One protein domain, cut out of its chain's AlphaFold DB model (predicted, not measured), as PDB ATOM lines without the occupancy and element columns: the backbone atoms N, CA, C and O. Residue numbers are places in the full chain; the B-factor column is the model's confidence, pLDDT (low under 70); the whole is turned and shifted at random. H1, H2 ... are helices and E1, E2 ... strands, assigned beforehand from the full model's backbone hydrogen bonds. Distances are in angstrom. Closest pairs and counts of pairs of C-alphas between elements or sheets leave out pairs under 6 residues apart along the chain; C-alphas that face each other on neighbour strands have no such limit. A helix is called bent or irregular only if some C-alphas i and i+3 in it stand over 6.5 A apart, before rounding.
ATOM      1  N   LYS A   5      -8.039  48.448 -38.991       95.44
ATOM      2  CA  LYS A   5      -8.586  47.634 -37.918       95.44
ATOM      3  C   LYS A   5      -8.173  46.181 -38.082       95.44
ATOM      4  O   LYS A   5      -7.844  45.740 -39.177       95.44
ATOM      5  N   ILE A   6      -8.190  45.451 -36.975       95.19
ATOM      6  CA  ILE A   6      -8.070  43.995 -36.950       95.19
ATOM      7  C   ILE A   6      -9.451  43.448 -36.628       95.19
ATOM      8  O   ILE A   6     -10.024  43.822 -35.599       95.19
ATOM      9  N   THR A   7      -9.966  42.556 -37.464       94.88
ATOM     10  CA  THR A   7     -11.228  41.859 -37.219       94.88
ATOM     11  C   THR A   7     -10.986  40.388 -36.920       94.88
ATOM     12  O   THR A   7      -9.994  39.816 -37.354       94.88
ATOM     13  N   GLN A   8     -11.877  39.784 -36.133       93.25
ATOM     14  CA  GLN A   8     -11.982  38.340 -35.951       93.25
ATOM     15  C   GLN A   8     -13.398  37.918 -36.295       93.25
ATOM     16  O   GLN A   8     -14.362  38.398 -35.694       93.25
ATOM     17  N   ASN A   9     -13.541  37.006 -37.248       92.31
ATOM     18  CA  ASN A   9     -14.848  36.553 -37.708       92.31
ATOM     19  C   ASN A   9     -15.779  37.717 -38.116       92.31
ATOM     20  O   ASN A   9     -16.988  37.670 -37.880       92.31
ATOM     21  N   GLY A  10     -15.195  38.797 -38.650       89.50
ATOM     22  CA  GLY A  10     -15.898  40.008 -39.089       89.50
ATOM     23  C   GLY A  10     -16.291  40.954 -37.955       89.50
ATOM     24  O   GLY A  10     -17.016  41.919 -38.183       89.50
ATOM     25  N   LYS A  11     -15.845  40.683 -36.723       92.44
ATOM     26  CA  LYS A  11     -16.015  41.575 -35.573       92.44
ATOM     27  C   LYS A  11     -14.733  42.336 -35.303       92.44
ATOM     28  O   LYS A  11     -13.671  41.732 -35.193       92.44
ATOM     29  N   ASP A  12     -14.855  43.639 -35.113       94.19
ATOM     30  CA  ASP A  12     -13.724  44.504 -34.793       94.19
ATOM     31  C   ASP A  12     -13.120  44.131 -33.428       94.19
ATOM     32  O   ASP A  12     -13.811  44.115 -32.407       94.19
ATOM     33  N   LEU A  13     -11.819  43.831 -33.416       92.12
ATOM     34  CA  LEU A  13     -11.036  43.575 -32.204       92.12
ATOM     35  C   LEU A  13     -10.203  44.789 -31.799       92.12
ATOM     36  O   LEU A  13     -10.128  45.132 -30.618       92.12
ATOM     37  N   LYS A  14      -9.556  45.428 -32.779       93.19
ATOM     38  CA  LYS A  14      -8.767  46.652 -32.602       93.19
ATOM     39  C   LYS A  14      -9.012  47.587 -33.775       93.19
ATOM     40  O   LYS A  14      -9.112  47.118 -34.899       93.19
ATOM     41  N   THR A  15      -9.073  48.885 -33.515       94.56
ATOM     42  CA  THR A  15      -9.407  49.939 -34.486       94.56
ATOM     43  C   THR A  15      -8.456  51.125 -34.324       94.56
ATOM     44  O   THR A  15      -7.722  51.201 -33.333       94.56
ATOM     45  N   GLY A  16      -8.441  52.052 -35.284       93.31
ATOM     46  CA  GLY A  16      -7.630  53.268 -35.224       93.31
ATOM     47  C   GLY A  16      -6.122  53.038 -35.337       93.31
ATOM     48  O   GLY A  16      -5.345  53.870 -34.867       93.31
ATOM     49  N   LEU A  17      -5.690  51.914 -35.912       94.19
ATOM     50  CA  LEU A  17      -4.275  51.563 -36.043       94.19
ATOM     51  C   LEU A  17      -3.693  52.120 -37.345       94.19
ATOM     52  O   LEU A  17      -4.382  52.252 -38.356       94.19
ATOM     53  N   THR A  18      -2.390  52.392 -37.371       94.69
ATOM     54  CA  THR A  18      -1.686  52.488 -38.658       94.69
ATOM     55  C   THR A  18      -1.553  51.100 -39.292       94.69
ATOM     56  O   THR A  18      -1.578  50.088 -38.590       94.69
ATOM     57  N   LYS A  19      -1.334  51.020 -40.613       91.81
ATOM     58  CA  LYS A  19      -1.131  49.728 -41.295       91.81
ATOM     59  C   LYS A  19      -0.023  48.896 -40.642       91.81
ATOM     60  O   LYS A  19      -0.193  47.707 -40.408       91.81
ATOM     61  N   GLN A  20       1.105  49.526 -40.319       92.19
ATOM     62  CA  GLN A  20       2.243  48.841 -39.707       92.19
ATOM     63  C   GLN A  20       1.925  48.342 -38.288       92.19
ATOM     64  O   GLN A  20       2.335  47.243 -37.923       92.19
ATOM     65  N   GLU A  21       1.167  49.113 -37.505       93.38
ATOM     66  CA  GLU A  21       0.697  48.666 -36.191       93.38
ATOM     67  C   GLU A  21      -0.314  47.528 -36.300       93.38
ATOM     68  O   GLU A  21      -0.209  46.576 -35.538       93.38
ATOM     69  N   ALA A  22      -1.255  47.586 -37.246       94.12
ATOM     70  CA  ALA A  22      -2.226  46.517 -37.465       94.12
ATOM     71  C   ALA A  22      -1.532  45.200 -37.840       94.12
ATOM     72  O   ALA A  22      -1.812  44.171 -37.235       94.12
ATOM     73  N   LEU A  23      -0.549  45.247 -38.740       92.69
ATOM     74  CA  LEU A  23       0.273  44.093 -39.116       92.69
ATOM     75  C   LEU A  23       1.068  43.511 -37.937       92.69
ATOM     76  O   LEU A  23       1.117  42.297 -37.746       92.69
ATOM     77  N   GLY A  24       1.692  44.374 -37.129       88.81
ATOM     78  CA  GLY A  24       2.440  43.942 -35.946       88.81
ATOM     79  C   GLY A  24       1.534  43.391 -34.841       88.81
ATOM     80  O   GLY A  24       1.908  42.452 -34.141       88.81
ATOM     81  N   GLN A  25       0.331  43.950 -34.689       90.75
ATOM     82  CA  GLN A  25      -0.618  43.544 -33.656       90.75
ATOM     83  C   GLN A  25      -1.485  42.350 -34.054       90.75
ATOM     84  O   GLN A  25      -1.920  41.644 -33.149       90.75
ATOM     85  N   LEU A  26      -1.710  42.088 -35.349       90.69
ATOM     86  CA  LEU A  26      -2.453  40.911 -35.816       90.69
ATOM     87  C   LEU A  26      -1.832  39.638 -35.250       90.69
ATOM     88  O   LEU A  26      -2.531  38.793 -34.705       90.69
ATOM     89  N   PHE A  27      -0.507  39.550 -35.311       87.25
ATOM     90  CA  PHE A  27       0.243  38.414 -34.804       87.25
ATOM     91  C   PHE A  27       0.004  38.162 -33.306       87.25
ATOM     92  O   PHE A  27      -0.309  37.044 -32.905       87.25
ATOM     93  N   VAL A  28       0.072  39.222 -32.493       86.19
ATOM     94  CA  VAL A  28      -0.176  39.164 -31.041       86.19
ATOM     95  C   VAL A  28      -1.632  38.794 -30.746       86.19
ATOM     96  O   VAL A  28      -1.911  38.001 -29.856       86.19
ATOM     97  N   VAL A  29      -2.576  39.343 -31.515       88.62
ATOM     98  CA  VAL A  29      -4.001  39.015 -31.387       88.62
ATOM     99  C   VAL A  29      -4.246  37.539 -31.697       88.62
ATOM    100  O   VAL A  29      -4.947  36.871 -30.950       88.62
ATOM    101  N   VAL A  30      -3.649  36.995 -32.755       87.12
ATOM    102  CA  VAL A  30      -3.777  35.566 -33.067       87.12
ATOM    103  C   VAL A  30      -3.198  34.713 -31.932       87.12
ATOM    104  O   VAL A  30      -3.816  33.717 -31.560       87.12
ATOM    105  N   GLU A  31      -2.056  35.097 -31.351       82.31
ATOM    106  CA  GLU A  31      -1.444  34.397 -30.209       82.31
ATOM    107  C   GLU A  31      -2.389  34.327 -28.998       82.31
ATOM    108  O   GLU A  31      -2.632  33.241 -28.477       82.31
ATOM    109  N   ASP A  32      -2.985  35.454 -28.596       81.81
ATOM    110  CA  ASP A  32      -3.907  35.523 -27.449       81.81
ATOM    111  C   ASP A  32      -5.171  34.658 -27.637       81.81
ATOM    112  O   ASP A  32      -5.721  34.121 -26.671       81.81
ATOM    113  N   PHE A  33      -5.648  34.505 -28.877       75.94
ATOM    114  CA  PHE A  33      -6.897  33.796 -29.185       75.94
ATOM    115  C   PHE A  33      -6.705  32.326 -29.569       75.94
ATOM    116  O   PHE A  33      -7.641  31.524 -29.467       75.94
ATOM    117  N   THR A  34      -5.498  31.937 -29.975       69.88
ATOM    118  CA  THR A  34      -5.177  30.549 -30.301       69.88
ATOM    119  C   THR A  34      -5.039  29.714 -29.025       69.88
ATOM    120  O   THR A  34      -3.956  29.471 -28.505       69.88
ATOM    121  N   ASN A  35      -6.174  29.234 -28.510       63.06
ATOM    122  CA  ASN A  35      -6.268  28.392 -27.313       63.06
ATOM    123  C   ASN A  35      -5.232  27.247 -27.297       63.06
ATOM    124  O   ASN A  35      -5.370  26.300 -28.070       63.06
ATOM    125  N   ASN A  36      -4.255  27.329 -26.377       61.03
ATOM    126  CA  ASN A  36      -3.344  26.320 -25.782       61.03
ATOM    127  C   ASN A  36      -2.645  25.251 -26.652       61.03
ATOM    128  O   ASN A  36      -1.776  24.543 -26.149       61.03
ATOM    129  N   ASN A  37      -2.985  25.111 -27.926       73.44
ATOM    130  CA  ASN A  37      -2.469  24.078 -28.818       73.44
ATOM    131  C   ASN A  37      -1.525  24.659 -29.878       73.44
ATOM    132  O   ASN A  37      -0.807  23.913 -30.535       73.44
ATOM    133  N   TYR A  38      -1.494  25.976 -30.048       81.06
ATOM    134  CA  TYR A  38      -0.590  26.614 -30.992       81.06
ATOM    135  C   TYR A  38       0.738  26.939 -30.308       81.06
ATOM    136  O   TYR A  38       0.795  27.263 -29.125       81.06
ATOM    137  N   VAL A  39       1.826  26.790 -31.058       83.88
ATOM    138  CA  VAL A  39       3.193  26.997 -30.590       83.88
ATOM    139  C   VAL A  39       3.732  28.258 -31.237       83.88
ATOM    140  O   VAL A  39       3.828  28.335 -32.465       83.88
ATOM    141  N   TYR A  40       4.112  29.225 -30.407       84.88
ATOM    142  CA  TYR A  40       4.826  30.404 -30.868       84.88
ATOM    143  C   TYR A  40       6.316  30.089 -31.072       84.88
ATOM    144  O   TYR A  40       7.024  29.683 -30.149       84.88
ATOM    145  N   ASP A  41       6.790  30.266 -32.304       86.25
ATOM    146  CA  ASP A  41       8.193  30.173 -32.690       86.25
ATOM    147  C   ASP A  41       8.785  31.584 -32.741       86.25
ATOM    148  O   ASP A  41       8.659  32.293 -33.740       86.25
ATOM    149  N   ASN A  42       9.416  31.983 -31.636       81.94
ATOM    150  CA  ASN A  42       9.996  33.317 -31.479       81.94
ATOM    151  C   ASN A  42      11.222  33.563 -32.377       81.94
ATOM    152  O   ASN A  42      11.573  34.708 -32.624       81.94
ATOM    153  N   GLU A  43      11.899  32.512 -32.851       85.56
ATOM    154  CA  GLU A  43      13.065  32.661 -33.735       85.56
ATOM    155  C   GLU A  43      12.645  33.087 -35.147       85.56
ATOM    156  O   GLU A  43      13.335  33.872 -35.790       85.56
ATOM    157  N   ASN A  44      11.501  32.584 -35.615       85.44
ATOM    158  CA  ASN A  44      10.986  32.848 -36.957       85.44
ATOM    159  C   ASN A  44       9.765  33.781 -36.967       85.44
ATOM    160  O   ASN A  44       9.204  34.009 -38.036       85.44
ATOM    161  N   GLU A  45       9.331  34.267 -35.800       88.19
ATOM    162  CA  GLU A  45       8.129  35.091 -35.612       88.19
ATOM    163  C   GLU A  45       6.893  34.458 -36.279       88.19
ATOM    164  O   GLU A  45       6.165  35.081 -37.057       88.19
ATOM    165  N   THR A  46       6.690  33.161 -36.008       90.25
ATOM    166  CA  THR A  46       5.588  32.371 -36.582       90.25
ATOM    167  C   THR A  46       4.765  31.663 -35.514       90.25
ATOM    168  O   THR A  46       5.303  31.198 -34.512       90.25
ATOM    169  N   ILE A  47       3.462  31.517 -35.751       87.75
ATOM    170  CA  ILE A  47       2.577  30.667 -34.946       87.75
ATOM    171  C   ILE A  47       2.363  29.367 -35.709       87.75
ATOM    172  O   ILE A  47       1.983  29.378 -36.884       87.75
ATOM    173  N   LYS A  48       2.610  28.234 -35.052       89.19
ATOM    174  CA  LYS A  48       2.459  26.892 -35.622       89.19
ATOM    175  C   LYS A  48       1.336  26.142 -34.917       89.19
ATOM    176  O   LYS A  48       1.159  26.254 -33.712       89.19
ATOM    177  N   SER A  49       0.586  25.345 -35.662       85.75
ATOM    178  CA  SER A  49      -0.359  24.368 -35.105       85.75
ATOM    179  C   SER A  49       0.380  23.180 -34.456       85.75
ATOM    180  O   SER A  49       1.562  22.971 -34.752       85.75
ATOM    181  N   PRO A  50      -0.295  22.328 -33.651       83.75
ATOM    182  CA  PRO A  50       0.308  21.111 -33.090       83.75
ATOM    183  C   PRO A  50       0.904  20.158 -34.132       83.75
ATOM    184  O   PRO A  50       1.822  19.398 -33.837       83.75
ATOM    185  N   SER A  51       0.366  20.171 -35.353       85.25
ATOM    186  CA  SER A  51       0.836  19.368 -36.483       85.25
ATOM    187  C   SER A  51       2.077  19.956 -37.167       85.25
ATOM    188  O   SER A  51       2.594  19.352 -38.105       85.25
ATOM    189  N   GLY A  52       2.571  21.115 -36.714       85.12
ATOM    190  CA  GLY A  52       3.759  21.786 -37.244       85.12
ATOM    191  C   GLY A  52       3.499  22.681 -38.459       85.12
ATOM    192  O   GLY A  52       4.443  23.248 -39.008       85.12
ATOM    193  N   GLN A  53       2.244  22.840 -38.886       87.81
ATOM    194  CA  GLN A  53       1.883  23.773 -39.954       87.81
ATOM    195  C   GLN A  53       1.952  25.212 -39.437       87.81
ATOM    196  O   GLN A  53       1.412  25.489 -38.369       87.81
ATOM    197  N   ILE A  54       2.570  26.114 -40.203       89.06
ATOM    198  CA  ILE A  54       2.573  27.557 -39.926       89.06
ATOM    199  C   ILE A  54       1.188  28.126 -40.236       89.06
ATOM    200  O   ILE A  54       0.655  27.898 -41.320       89.06
ATOM    201  N   ILE A  55       0.639  28.853 -39.273       87.88
ATOM    202  CA  ILE A  55      -0.719  29.400 -39.278       87.88
ATOM    203  C   ILE A  55      -0.683  30.922 -39.414       87.88
ATOM    204  O   ILE A  55      -1.525  31.482 -40.104       87.88
ATOM    205  N   ALA A  56       0.318  31.568 -38.815       88.94
ATOM    206  CA  ALA A  56       0.535  33.007 -38.914       88.94
ATOM    207  C   ALA A  56       2.027  33.340 -38.940       88.94
ATOM    208  O   ALA A  56       2.841  32.626 -38.339       88.94
ATOM    209  N   LYS A  57       2.370  34.451 -39.585       91.06
ATOM    210  CA  LYS A  57       3.677  35.104 -39.551       91.06
ATOM    211  C   LYS A  57       3.503  36.586 -39.246       91.06
ATOM    212  O   LYS A  57       2.497  37.196 -39.606       91.06
ATOM    213  N   GLN A  58       4.490  37.181 -38.588       86.81
ATOM    214  CA  GLN A  58       4.481  38.625 -38.383       86.81
ATOM    215  C   GLN A  58       4.485  39.353 -39.739       86.81
ATOM    216  O   GLN A  58       5.278  39.035 -40.626       86.81
ATOM    217  N   GLY A  59       3.585  40.326 -39.897       89.06
ATOM    218  CA  GLY A  59       3.405  41.049 -41.158       89.06
ATOM    219  C   GLY A  59       2.337  40.474 -42.089       89.06
ATOM    220  O   GLY A  59       2.083  41.085 -43.126       89.06
ATOM    221  N   ASP A  60       1.700  39.354 -41.735       91.75
ATOM    222  CA  ASP A  60       0.525  38.870 -42.461       91.75
ATOM    223  C   ASP A  60      -0.634  39.876 -42.336       91.75
ATOM    224  O   ASP A  60      -0.871  40.450 -41.275       91.75
ATOM    225  N   GLU A  61      -1.365  40.091 -43.432       93.31
ATOM    226  CA  GLU A  61      -2.606  40.888 -43.443       93.31
ATOM    227  C   GLU A  61      -3.834  40.026 -43.118       93.31
ATOM    228  O   GLU A  61      -4.889  40.547 -42.770       93.31
ATOM    229  N   TYR A  62      -3.695  38.703 -43.218       92.56
ATOM    230  CA  TYR A  62      -4.772  37.743 -43.029       92.56
ATOM    231  C   TYR A  62      -4.238  36.449 -42.417       92.56
ATOM    232  O   TYR A  62      -3.229  35.907 -42.875       92.56
ATOM    233  N   VAL A  63      -4.950  35.924 -41.422       91.62
ATOM    234  CA  VAL A  63      -4.619  34.682 -40.719       91.62
ATOM    235  C   VAL A  63      -5.883  33.854 -40.515       91.62
ATOM    236  O   VAL A  63      -6.910  34.366 -40.084       91.62
ATOM    237  N   SER A  64      -5.804  32.546 -40.757       87.62
ATOM    238  CA  SER A  64      -6.894  31.611 -40.459       87.62
ATOM    239  C   SER A  64      -6.402  30.506 -39.535       87.62
ATOM    240  O   SER A  64      -5.491  29.757 -39.887       87.62
ATOM    241  N   ALA A  65      -7.005  30.413 -38.351       82.56
ATOM    242  CA  ALA A  65      -6.606  29.511 -37.283       82.56
ATOM    243  C   ALA A  65      -7.824  28.732 -36.759       82.56
ATOM    244  O   ALA A  65      -8.520  29.164 -35.846       82.56
ATOM    245  N   GLY A  66      -8.067  27.547 -37.325       81.38
ATOM    246  CA  GLY A  66      -9.220  26.727 -36.941       81.38
ATOM    247  C   GLY A  66     -10.532  27.346 -37.425       81.38
ATOM    248  O   GLY A  66     -10.675  27.590 -38.621       81.38
ATOM    249  N   ASP A  67     -11.472  27.574 -36.506       84.81
ATOM    250  CA  ASP A  67     -12.760  28.229 -36.787       84.81
ATOM    251  C   ASP A  67     -12.660  29.764 -36.825       84.81
ATOM    252  O   ASP A  67     -13.612  30.432 -37.228       84.81
ATOM    253  N   ASP A  68     -11.520  30.323 -36.411       87.62
ATOM    254  CA  ASP A  68     -11.292  31.759 -36.380       87.62
ATOM    255  C   ASP A  68     -10.564  32.244 -37.638       87.62
ATOM    256  O   ASP A  68      -9.566  31.662 -38.084       87.62
ATOM    257  N   TYR A  69     -11.043  33.357 -38.191       90.38
ATOM    258  CA  TYR A  69     -10.333  34.132 -39.202       90.38
ATOM    259  C   TYR A  69     -10.042  35.530 -38.669       90.38
ATOM    260  O   TYR A  69     -10.924  36.162 -38.087       90.38
ATOM    261  N   PHE A  70      -8.820  36.006 -38.886       93.25
ATOM    262  CA  PHE A  70      -8.365  37.336 -38.513       93.25
ATOM    263  C   PHE A  70      -7.896  38.091 -39.753       93.25
ATOM    264  O   PHE A  70      -7.169  37.534 -40.577       93.25
ATOM    265  N   GLU A  71      -8.280  39.355 -39.875       95.50
ATOM    266  CA  GLU A  71      -7.962  40.178 -41.044       95.50
ATOM    267  C   GLU A  71      -7.614  41.606 -40.626       95.50
ATOM    268  O   GLU A  71      -8.202  42.158 -39.695       95.50
ATOM    269  N   VAL A  72      -6.643  42.199 -41.318       95.25
ATOM    270  CA  VAL A  72      -6.364  43.632 -41.274       95.25
ATOM    271  C   VAL A  72      -7.169  44.308 -42.376       95.25
ATOM    272  O   VAL A  72      -6.892  44.129 -43.559       95.25
ATOM    273  N   GLU A  73      -8.132  45.130 -41.983       94.81
ATOM    274  CA  GLU A  73      -9.001  45.861 -42.902       94.81
ATOM    275  C   GLU A  73      -8.717  47.364 -42.820       94.81
ATOM    276  O   GLU A  73      -8.389  47.894 -41.755       94.81
ATOM    277  N   GLU A  74      -8.842  48.072 -43.946       93.75
ATOM    278  CA  GLU A  74      -8.854  49.537 -43.933       93.75
ATOM    279  C   GLU A  74     -10.164  50.009 -43.294       93.75
ATOM    280  O   GLU A  74     -11.254  49.536 -43.627       93.75
ATOM    281  N   GLU A  75     -10.066  50.941 -42.352       89.50
ATOM    282  CA  GLU A  75     -11.242  51.594 -41.808       89.50
ATOM    283  C   GLU A  75     -11.781  52.545 -42.869       89.50
ATOM    284  O   GLU A  75     -11.249  53.634 -43.096       89.50
TER     285      GLU A  75
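Overview. This is residues 5 to 75 of the 80 residues of an uncharacterized protein of Epilithonimonas xixisoli (UniProt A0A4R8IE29). A single helix, H1, lies over two small sheets that stand next to each other, E6 at the edge of one beside E5 at the edge of the other, like a wall in two parts with H1 over one face of each. The larger part is a twisted antiparallel sheet in the order E2, E1, E7, E6; the smaller is the antiparallel sheet E3, E4, E5. The printed part has 71 residues, with one named helix and seven named strands in the order E1, E2, H1, E3, E4, E5, E6, E7, and its class is mixed, helices and strands. It is compact, with a radius of gyration of the C-alphas of 11.4 A and spans of 35 by 25 by 15 A.

Arrangement. E1, residues 5 to 8, and E2, residues 11 to 17, form a hairpin, with N 6 and O 14 at 2.8 A. H1, residues 19 to 33, follows. E3, residues 39 to 41, E4, residues 46 to 48, and E5, residues 54 to 57, form a meander, each strand the antiparallel neighbour of the one before; N 39 and O 48 are 2.8 A apart, N 55 and O 47 2.8 A. E6, residues 62 to 65, and E7, residues 68 to 74, form a hairpin, with N 70 and O 63 at 2.8 A. E7 is also the antiparallel neighbour of E1, with N 5 and O 73 at 2.8 A. The four-stranded sheet is twisted, its C-alphas up to 4.3 A off the best plane. H1 is on it at a height over the sheet of 7.8 A, making two layers, a helix on one face of a sheet. It lies over E1 and E7, along the strands, at 19 degrees to E1 on the local plane; its closest C-alphas to E7 are those of Ala 22 and Val 72, 6.3 A. H1 also makes two layers with the sheet E3, E4, E5, at a height over the sheet of 9.7 A, over E4 and only just over E5, on which 3 of its C-alphas fall. The closest C-alphas of E5 and E6 are those of Ala 56 and Val 63, 5.7 A. E2 and E3 are apart. In H1, 9 of 11 O i to N i+4 pairs are within hydrogen-bond range.

Along the chain. E1 begins at C-alpha 5 (-8.586, 47.634, -37.918) and is 10.1 A long; E2 is 15.4 A. H1 begins at C-alpha 19 (-1.131, 49.728, -41.295) and is 20.8 A long; it is neither bent nor irregular, but only just: C-alphas 24 and 27 are 6.1 A apart. E3, E4, E5 and E6 are 6.3, 6.4, 7.6 and 10.2 A long. E7 is 19.5 A long and ends at C-alpha 74 (-8.854, 49.537, -43.933).

Size, cuts and confidence. The C-alphas of Gly 16 and Ser 51 are the two farthest apart, 35.0 A. The printed part has no cut, and each link between named elements is tight. Mean pLDDT of the printed part is 88.0; residues 34 to 36 are under 70.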